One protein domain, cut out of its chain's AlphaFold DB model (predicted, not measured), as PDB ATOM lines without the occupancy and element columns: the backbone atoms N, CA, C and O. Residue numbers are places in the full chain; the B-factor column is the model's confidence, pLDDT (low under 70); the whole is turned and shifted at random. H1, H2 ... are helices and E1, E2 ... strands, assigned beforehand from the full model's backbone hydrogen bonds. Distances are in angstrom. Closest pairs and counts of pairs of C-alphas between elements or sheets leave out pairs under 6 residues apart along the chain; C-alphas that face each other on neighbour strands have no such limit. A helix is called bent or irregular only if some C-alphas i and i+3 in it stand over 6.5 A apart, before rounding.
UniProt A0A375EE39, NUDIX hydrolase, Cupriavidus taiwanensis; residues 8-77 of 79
ATOM      1  N   ARG A   8     187.085 161.657  94.187       96.69
ATOM      2  CA  ARG A   8     187.503 160.265  94.337       96.69
ATOM      3  C   ARG A   8     186.570 159.526  95.283       96.69
ATOM      4  O   ARG A   8     186.078 160.093  96.255       96.69
ATOM      5  N   GLU A   9     186.299 158.270  94.957       96.12
ATOM      6  CA  GLU A   9     185.408 157.406  95.728       96.12
ATOM      7  C   GLU A   9     186.204 156.497  96.651       96.12
ATOM      8  O   GLU A   9     187.179 155.891  96.224       96.12
ATOM      9  N   THR A  10     185.787 156.366  97.906       93.19
ATOM     10  CA  THR A  10     186.350 155.347  98.795       93.19
ATOM     11  C   THR A  10     186.032 153.946  98.281       93.19
ATOM     12  O   THR A  10     185.025 153.730  97.610       93.19
ATOM     13  N   GLU A  11     186.800 152.953  98.717       91.19
ATOM     14  CA  GLU A  11     186.297 151.579  98.695       91.19
ATOM     15  C   GLU A  11     184.983 151.479  99.502       91.19
ATOM     16  O   GLU A  11     184.757 152.290 100.417       91.19
ATOM     17  N   PRO A  12     184.103 150.509  99.194       93.00
ATOM     18  CA  PRO A  12     182.896 150.285  99.972       93.00
ATOM     19  C   PRO A  12     183.213 150.041 101.452       93.00
ATOM     20  O   PRO A  12     184.042 149.205 101.806       93.00
ATOM     21  N   TYR A  13     182.514 150.741 102.337       87.44
ATOM     22  CA  TYR A  13     182.637 150.605 103.786       87.44
ATOM     23  C   TYR A  13     181.253 150.536 104.432       87.44
ATOM     24  O   TYR A  13     180.270 150.928 103.824       87.44
ATOM     25  N   SER A  14     181.166 150.014 105.660       85.94
ATOM     26  CA  SER A  14     179.953 149.956 106.505       85.94
ATOM     27  C   SER A  14     178.614 149.837 105.756       85.94
ATOM     28  O   SER A  14     178.007 150.835 105.362       85.94
ATOM     29  N   LYS A  15     178.107 148.607 105.613       92.31
ATOM     30  CA  LYS A  15     176.865 148.312 104.871       92.31
ATOM     31  C   LYS A  15     176.919 148.748 103.392       92.31
ATOM     32  O   LYS A  15     175.903 149.139 102.833       92.31
ATOM     33  N   GLY A  16     178.099 148.680 102.767       92.88
ATOM     34  CA  GLY A  16     178.278 148.931 101.329       92.88
ATOM     35  C   GLY A  16     178.243 150.404 100.910       92.88
ATOM     36  O   GLY A  16     178.098 150.690  99.726       92.88
ATOM     37  N   LYS A  17     178.370 151.345 101.850       94.94
ATOM     38  CA  LYS A  17     178.456 152.777 101.549       94.94
ATOM     39  C   LYS A  17     179.734 153.094 100.777       94.94
ATOM     40  O   LYS A  17     180.805 152.600 101.114       94.94
ATOM     41  N   VAL A  18     179.625 153.989  99.801       95.06
ATOM     42  CA  VAL A  18     180.757 154.555  99.057       95.06
ATOM     43  C   VAL A  18     180.754 156.061  99.285       95.06
ATOM     44  O   VAL A  18     179.733 156.719  99.096       95.06
ATOM     45  N   GLY A  19     181.874 156.605  99.759       94.25
ATOM     46  CA  GLY A  19     182.019 158.034 100.012       94.25
ATOM     47  C   GLY A  19     182.658 158.729  98.819       94.25
ATOM     48  O   GLY A  19     183.725 158.306  98.389       94.25
ATOM     49  N   ARG A  20     182.049 159.809  98.322       96.06
ATOM     50  CA  ARG A  20     182.675 160.717  97.348       96.06
ATOM     51  C   ARG A  20     183.379 161.851  98.073       96.06
ATOM     52  O   ARG A  20     182.772 162.523  98.903       96.06
ATOM     53  N   LEU A  21     184.652 162.048  97.758       95.06
ATOM     54  CA  LEU A  21     185.506 163.062  98.361       95.06
ATOM     55  C   LEU A  21     185.910 164.082  97.303       95.06
ATOM     56  O   LEU A  21     186.424 163.713  96.248       95.06
ATOM     57  N   TYR A  22     185.691 165.352  97.625       95.25
ATOM     58  CA  TYR A  22     185.987 166.508  96.785       95.25
ATOM     59  C   TYR A  22     187.081 167.352  97.438       95.25
ATOM     60  O   TYR A  22     187.209 167.369  98.666       95.25
ATOM     61  N   LEU A  23     187.843 168.087  96.628       94.00
ATOM     62  CA  LEU A  23     188.789 169.082  97.127       94.00
ATOM     63  C   LEU A  23     188.117 170.448  97.214       94.00
ATOM     64  O   LEU A  23     187.518 170.930  96.253       94.00
ATOM     65  N   ALA A  24     188.266 171.091  98.365       91.62
ATOM     66  CA  ALA A  24     187.777 172.436  98.613       91.62
ATOM     67  C   ALA A  24     188.924 173.329  99.088       91.62
ATOM     68  O   ALA A  24     189.831 172.882  99.788       91.62
ATOM     69  N   LEU A  25     188.863 174.608  98.715       91.50
ATOM     70  CA  LEU A  25     189.805 175.626  99.167       91.50
ATOM     71  C   LEU A  25     189.111 176.528 100.182       91.50
ATOM     72  O   LEU A  25     188.133 177.197  99.839       91.50
ATOM     73  N   SER A  26     189.655 176.604 101.395       91.12
ATOM     74  CA  SER A  26     189.286 177.645 102.350       91.12
ATOM     75  C   SER A  26     190.351 178.735 102.373       91.12
ATOM     76  O   SER A  26     191.527 178.462 102.585       91.12
ATOM     77  N   ARG A  27     189.936 179.992 102.178       89.81
ATOM     78  CA  ARG A  27     190.837 181.158 102.268       89.81
ATOM     79  C   ARG A  27     191.174 181.538 103.712       89.81
ATOM     80  O   ARG A  27     192.071 182.342 103.935       89.81
ATOM     81  N   ARG A  28     190.404 181.026 104.676       91.75
ATOM     82  CA  ARG A  28     190.549 181.287 106.113       91.75
ATOM     83  C   ARG A  28     190.537 179.973 106.885       91.75
ATOM     84  O   ARG A  28     189.946 178.994 106.436       91.75
ATOM     85  N   GLY A  29     191.181 179.959 108.044       90.56
ATOM     86  CA  GLY A  29     191.274 178.772 108.895       90.56
ATOM     87  C   GLY A  29     190.096 178.580 109.853       90.56
ATOM     88  O   GLY A  29     190.120 177.625 110.626       90.56
ATOM     89  N   ASP A  30     189.101 179.467 109.839       93.56
ATOM     90  CA  ASP A  30     187.968 179.413 110.764       93.56
ATOM     91  C   ASP A  30     187.102 178.174 110.493       93.56
ATOM     92  O   ASP A  30     186.629 177.964 109.376       93.56
ATOM     93  N   VAL A  31     186.886 177.351 111.524       93.00
ATOM     94  CA  VAL A  31     186.061 176.138 111.456       93.00
ATOM     95  C   VAL A  31     185.091 176.111 112.630       93.00
ATOM     96  O   VAL A  31     185.483 176.308 113.777       93.00
ATOM     97  N   SER A  32     183.822 175.831 112.339       92.25
ATOM     98  CA  SER A  32     182.770 175.618 113.336       92.25
ATOM     99  C   SER A  32     182.282 174.172 113.293       92.25
ATOM    100  O   SER A  32     181.996 173.664 112.211       92.25
ATOM    101  N   LEU A  33     182.110 173.546 114.458       93.44
ATOM    102  CA  LEU A  33     181.513 172.212 114.608       93.44
ATOM    103  C   LEU A  33     180.170 172.330 115.354       93.44
ATOM    104  O   LEU A  33     180.121 172.111 116.565       93.44
ATOM    105  N   PRO A  34     179.089 172.767 114.681       93.19
ATOM    106  CA  PRO A  34     177.808 172.996 115.337       93.19
ATOM    107  C   PRO A  34     177.109 171.686 115.727       93.19
ATOM    108  O   PRO A  34     177.420 170.597 115.242       93.19
ATOM    109  N   VAL A  35     176.101 171.817 116.588       94.06
ATOM    110  CA  VAL A  35     175.133 170.748 116.850       94.06
ATOM    111  C   VAL A  35     174.309 170.514 115.586       94.06
ATOM    112  O   VAL A  35     173.738 171.455 115.035       94.06
ATOM    113  N   SER A  36     174.233 169.261 115.133       92.31
ATOM    114  CA  SER A  36     173.360 168.903 114.016       92.31
ATOM    115  C   SER A  36     171.905 168.987 114.470       92.31
ATOM    116  O   SER A  36     171.528 168.378 115.473       92.31
ATOM    117  N   ALA A  37     171.083 169.736 113.730       90.81
ATOM    118  CA  ALA A  37     169.658 169.882 114.024       90.81
ATOM    119  C   ALA A  37     168.905 168.542 113.944       90.81
ATOM    120  O   ALA A  37     167.959 168.328 114.692       90.81
ATOM    121  N   GLU A  38     169.349 167.632 113.074       94.19
ATOM    122  CA  GLU A  38     168.763 166.297 112.918       94.19
ATOM    123  C   GLU A  38     169.163 165.361 114.067       94.19
ATOM    124  O   GLU A  38     168.338 164.611 114.582       94.19
ATOM    125  N   LEU A  39     170.427 165.414 114.496       91.75
ATOM    126  CA  LEU A  39     170.947 164.511 115.528       91.75
ATOM    127  C   LEU A  39     170.713 165.025 116.956       91.75
ATOM    128  O   LEU A  39     170.863 164.255 117.906       91.75
ATOM    129  N   GLY A  40     170.433 166.321 117.131       94.00
ATOM    130  CA  GLY A  40     170.318 166.983 118.437       94.00
ATOM    131  C   GLY A  40     171.629 167.041 119.234       94.00
ATOM    132  O   GLY A  40     171.631 167.421 120.403       94.00
ATOM    133  N   ARG A  41     172.754 166.654 118.621       91.75
ATOM    134  CA  ARG A  41     174.098 166.627 119.221       91.75
ATOM    135  C   ARG A  41     175.178 166.944 118.176       91.75
ATOM    136  O   ARG A  41     174.880 166.898 116.979       91.75
ATOM    137  N   PRO A  42     176.424 167.251 118.586       92.25
ATOM    138  CA  PRO A  42     177.529 167.396 117.646       92.25
ATOM    139  C   PRO A  42     177.720 166.116 116.828       92.25
ATOM    140  O   PRO A  42     177.768 165.009 117.376       92.25
ATOM    141  N   GLU A  43     177.812 166.272 115.510       92.25
ATOM    142  CA  GLU A  43     178.170 165.179 114.603       92.25
ATOM    143  C   GLU A  43     179.672 164.879 114.670       92.25
ATOM    144  O   GLU A  43     180.095 163.721 114.633       92.25
ATOM    145  N   HIS A  44     180.476 165.930 114.846       91.56
ATOM    146  CA  HIS A  44     181.925 165.869 114.965       91.56
ATOM    147  C   HIS A  44     182.373 166.385 116.334       91.56
ATOM    148  O   HIS A  44     181.794 167.329 116.869       91.56
ATOM    149  N   LEU A  45     183.406 165.751 116.894       90.56
ATOM    150  CA  LEU A  45     183.940 166.071 118.223       90.56
ATOM    151  C   LEU A  45     185.174 166.982 118.171       90.56
ATOM    152  O   LEU A  45     185.332 167.839 119.031       90.56
ATOM    153  N   GLU A  46     186.044 166.805 117.176       93.50
ATOM    154  CA  GLU A  46     187.293 167.559 117.025       93.50
ATOM    155  C   GLU A  46     187.540 167.881 115.549       93.50
ATOM    156  O   GLU A  46     187.137 167.135 114.652       93.50
ATOM    157  N   PHE A  47     188.245 168.988 115.311       93.56
ATOM    158  CA  PHE A  47     188.837 169.330 114.029       93.56
ATOM    159  C   PHE A  47     190.278 169.818 114.220       93.56
ATOM    160  O   PHE A  47     190.599 170.466 115.217       93.56
ATOM    161  N   ARG A  48     191.135 169.554 113.226       93.62
ATOM    162  CA  ARG A  48     192.499 170.080 113.170       93.62
ATOM    163  C   ARG A  48     192.939 170.347 111.734       93.62
ATOM    164  O   ARG A  48     192.845 169.462 110.886       93.62
ATOM    165  N   TRP A  49     193.518 171.525 111.496       94.50
ATOM    166  CA  TRP A  49     194.345 171.766 110.311       94.50
ATOM    167  C   TRP A  49     195.690 171.070 110.486       94.50
ATOM    168  O   TRP A  49     196.385 171.292 111.478       94.50
ATOM    169  N   VAL A  50     196.067 170.238 109.524       95.25
ATOM    170  CA  VAL A  50     197.345 169.519 109.537       95.25
ATOM    171  C   VAL A  50     198.094 169.766 108.231       95.25
ATOM    172  O   VAL A  50     197.452 169.804 107.179       95.25
ATOM    173  N   PRO A  51     199.434 169.907 108.265       92.75
ATOM    174  CA  PRO A  51     200.240 169.838 107.053       92.75
ATOM    175  C   PRO A  51     199.980 168.520 106.319       92.75
ATOM    176  O   PRO A  51     199.806 167.472 106.955       92.75
ATOM    177  N   LEU A  52     199.961 168.562 104.989       90.81
ATOM    178  CA  LEU A  52     199.600 167.422 104.146       90.81
ATOM    179  C   LEU A  52     200.502 166.203 104.402       90.81
ATOM    180  O   LEU A  52     200.045 165.063 104.442       90.81
ATOM    181  N   GLU A  53     201.775 166.461 104.670       89.81
ATOM    182  CA  GLU A  53     202.832 165.490 104.940       89.81
ATOM    183  C   GLU A  53     202.585 164.737 106.253       89.81
ATOM    184  O   GLU A  53     202.970 163.577 106.389       89.81
ATOM    185  N   ARG A  54     201.901 165.380 107.208       94.69
ATOM    186  CA  ARG A  54     201.545 164.814 108.520       94.69
ATOM    187  C   ARG A  54     200.142 164.211 108.533       94.69
ATOM    188  O   ARG A  54     199.793 163.500 109.470       94.69
ATOM    189  N   ALA A  55     199.331 164.433 107.496       94.69
ATOM    190  CA  ALA A  55     197.948 163.957 107.452       94.69
ATOM    191  C   ALA A  55     197.831 162.424 107.582       94.69
ATOM    192  O   ALA A  55     196.865 161.925 108.161       94.69
ATOM    193  N   LYS A  56     198.839 161.668 107.119       93.50
ATOM    194  CA  LYS A  56     198.891 160.198 107.245       93.50
ATOM    195  C   LYS A  56     199.003 159.694 108.688       93.50
ATOM    196  O   LYS A  56     198.685 158.537 108.928       93.50
ATOM    197  N   GLU A  57     199.435 160.534 109.628       94.44
ATOM    198  CA  GLU A  57     199.531 160.180 111.054       94.44
ATOM    199  C   GLU A  57     198.179 160.235 111.761       94.44
ATOM    200  O   GLU A  57     197.986 159.581 112.782       94.44
ATOM    201  N   VAL A  58     197.245 161.018 111.220       94.00
ATOM    202  CA  VAL A  58     195.905 161.207 111.787       94.00
ATOM    203  C   VAL A  58     194.877 160.359 111.042       94.00
ATOM    204  O   VAL A  58     193.935 159.842 111.642       94.00
ATOM    205  N   LEU A  59     195.040 160.204 109.725       91.94
ATOM    206  CA  LEU A  59     194.070 159.511 108.885       91.94
ATOM    207  C   LEU A  59     194.335 158.000 108.786       91.94
ATOM    208  O   LEU A  59     195.475 157.582 108.572       91.94
ATOM    209  N   PRO A  60     193.274 157.166 108.825       91.81
ATOM    210  CA  PRO A  60     193.388 155.737 108.563       91.81
ATOM    211  C   PRO A  60     194.013 155.429 107.186       91.81
ATOM    212  O   PRO A  60     193.718 156.145 106.222       91.81
ATOM    213  N   PRO A  61     194.757 154.311 107.034       92.31
ATOM    214  CA  PRO A  61     195.460 153.969 105.792       92.31
ATOM    215  C   PRO A  61     194.614 153.973 104.516       92.31
ATOM    216  O   PRO A  61     195.093 154.357 103.452       92.31
ATOM    217  N   ARG A  62     193.323 153.637 104.624       90.19
ATOM    218  CA  ARG A  62     192.377 153.651 103.493       90.19
ATOM    219  C   ARG A  62     192.220 155.015 102.806       90.19
ATOM    220  O   ARG A  62     191.711 155.065 101.695       90.19
ATOM    221  N   PHE A  63     192.627 156.109 103.451       92.88
ATOM    222  CA  PHE A  63     192.575 157.459 102.878       92.88
ATOM    223  C   PHE A  63     193.904 157.917 102.267       92.88
ATOM    224  O   PHE A  63     193.960 158.986 101.662       92.88
ATOM    225  N   TRP A  64     194.987 157.146 102.392       93.69
ATOM    226  CA  TRP A  64     196.308 157.591 101.941       93.69
ATOM    227  C   TRP A  64     196.391 157.829 100.433       93.69
ATOM    228  O   TRP A  64     197.074 158.755 100.003       93.69
ATOM    229  N   TRP A  65     195.676 157.041  99.631       94.25
ATOM    230  CA  TRP A  65     195.639 157.232  98.182       94.25
ATOM    231  C   TRP A  65     194.837 158.487  97.786       94.25
ATOM    232  O   TRP A  65     195.195 159.169  96.827       94.25
ATOM    233  N   ILE A  66     193.813 158.859  98.565       94.12
ATOM    234  CA  ILE A  66     193.089 160.128  98.394       94.12
ATOM    235  C   ILE A  66     194.000 161.308  98.740       94.12
ATOM    236  O   ILE A  66     194.011 162.293  98.007       94.12
ATOM    237  N   LEU A  67     194.811 161.203  99.801       94.38
ATOM    238  CA  LEU A  67     195.814 162.227 100.125       94.38
ATOM    239  C   LEU A  67     196.837 162.400  98.997       94.38
ATOM    240  O   LEU A  67     197.190 163.524  98.662       94.38
ATOM    241  N   GLN A  68     197.288 161.299  98.390       94.69
ATOM    242  CA  GLN A  68     198.201 161.356  97.249       94.69
ATOM    243  C   GLN A  68     197.557 162.061  96.049       94.69
ATOM    244  O   GLN A  68     198.187 162.911  95.424       94.69
ATOM    245  N   TRP A  69     196.296 161.749  95.742       94.94
ATOM    246  CA  TRP A  69     195.546 162.455  94.703       94.94
ATOM    247  C   TRP A  69     195.420 163.954  95.008       94.94
ATOM    248  O   TRP A  69     195.706 164.774  94.137       94.94
ATOM    249  N   ALA A  70     195.074 164.311  96.248       94.00
ATOM    250  CA  ALA A  70     194.984 165.700  96.688       94.00
ATOM    251  C   ALA A  70     196.319 166.440  96.507       94.00
ATOM    252  O   ALA A  70     196.344 167.533  95.945       94.00
ATOM    253  N   GLN A  71     197.432 165.814  96.903       94.00
ATOM    254  CA  GLN A  71     198.775 166.370  96.744       94.00
ATOM    255  C   GLN A  71     199.097 166.686  95.284       94.00
ATOM    256  O   GLN A  71     199.575 167.779  94.980       94.00
ATOM    257  N   VAL A  72     198.814 165.746  94.379       93.31
ATOM    258  CA  VAL A  72     199.038 165.937  92.943       93.31
ATOM    259  C   VAL A  72     198.186 167.091  92.418       93.31
ATOM    260  O   VAL A  72     198.726 167.978  91.766       93.31
ATOM    261  N   LYS A  73     196.888 167.125  92.748       91.81
ATOM    262  CA  LYS A  73     195.954 168.149  92.251       91.81
ATOM    263  C   LYS A  73     196.284 169.560  92.728       91.81
ATOM    264  O   LYS A  73     196.169 170.498  91.946       91.81
ATOM    265  N   VAL A  74     196.694 169.710  93.986       90.06
ATOM    266  CA  VAL A  74     197.082 171.012  94.547       90.06
ATOM    267  C   VAL A  74     198.439 171.467  94.001       90.06
ATOM    268  O   VAL A  74     198.633 172.654  93.776       90.06
ATOM    269  N   SER A  75     199.370 170.544  93.733       86.06
ATOM    270  CA  SER A  75     200.706 170.899  93.225       86.06
ATOM    271  C   SER A  75     200.727 171.187  91.720       86.06
ATOM    272  O   SER A  75     201.559 171.961  91.257       86.06
ATOM    273  N   SER A  76     199.845 170.551  90.935       75.19
ATOM    274  CA  SER A  76     199.781 170.729  89.475       75.19
ATOM    275  C   SER A  76     199.152 172.053  89.047       75.19
ATOM    276  O   SER A  76     199.385 172.528  87.940       75.19
ATOM    277  N   GLU A  77     198.330 172.633  89.911       63.22
ATOM    278  CA  GLU A  77     197.607 173.876  89.679       63.22
ATOM    279  C   GLU A  77     198.085 174.838  90.765       63.22
ATOM    280  O   GLU A  77     197.473 174.884  91.819       63.22
TER     281      GLU A  77
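Overview. This is residues 8 to 77 of the 79 residues of the protein "NUDIX hydrolase" of Cupriavidus taiwanensis (UniProt A0A375EE39). Little regular structure is present: a helical hairpin, H1 and H2, lies at one end, and residues 23 to 51 run far out and fold back to it, making the length. Residues 12 to 17 stick out elsewhere. The 70 printed residues, 26 in named elements, hold E1, H1, H2 in that order: mostly helix, loose, radius of gyration of the C-alphas 14.4 A, spans 41 by 35 by 22 A.

Along the chain. E1, residues 20 to 22, 6.7 A, begins at C-alpha (182.675, 160.717, 97.348). H1, residues 52 to 58, 10.5 A, is only just irregular: C-alphas 53 and 56 are 7.0 A apart. H2, residues 61 to 76, 23.8 A, ends at C-alpha (199.781, 170.729, 89.475) and is irregular: C-alphas 62 and 65 are 7.2 A apart.

Arrangement. E1 pairs with no named strand; residues 8 to 9 pair antiparallel with its residues 20 to 21. E1 and H2 are only just apart, closest C-alphas 8.1 A. The hairpin's helices touch, H2 with residues 64 to 71 alone, closest C-alphas Lys 56 and Trp 64, 6.4 A; shallow tilt of 12 degrees, opposite ways. O i to N i+4 pairs within hydrogen-bond range are 0 of 3 in H1, against 3 of 4 for i+3, and 10 of 12 in H2.

Size, cuts and confidence. The farthest C-alphas, Gly 40 and Ser 76, are 41.5 A apart. The printed part has no cut. E1 to H1 is a long link, 29 residues. Residue 77 alone is under pLDDT 70.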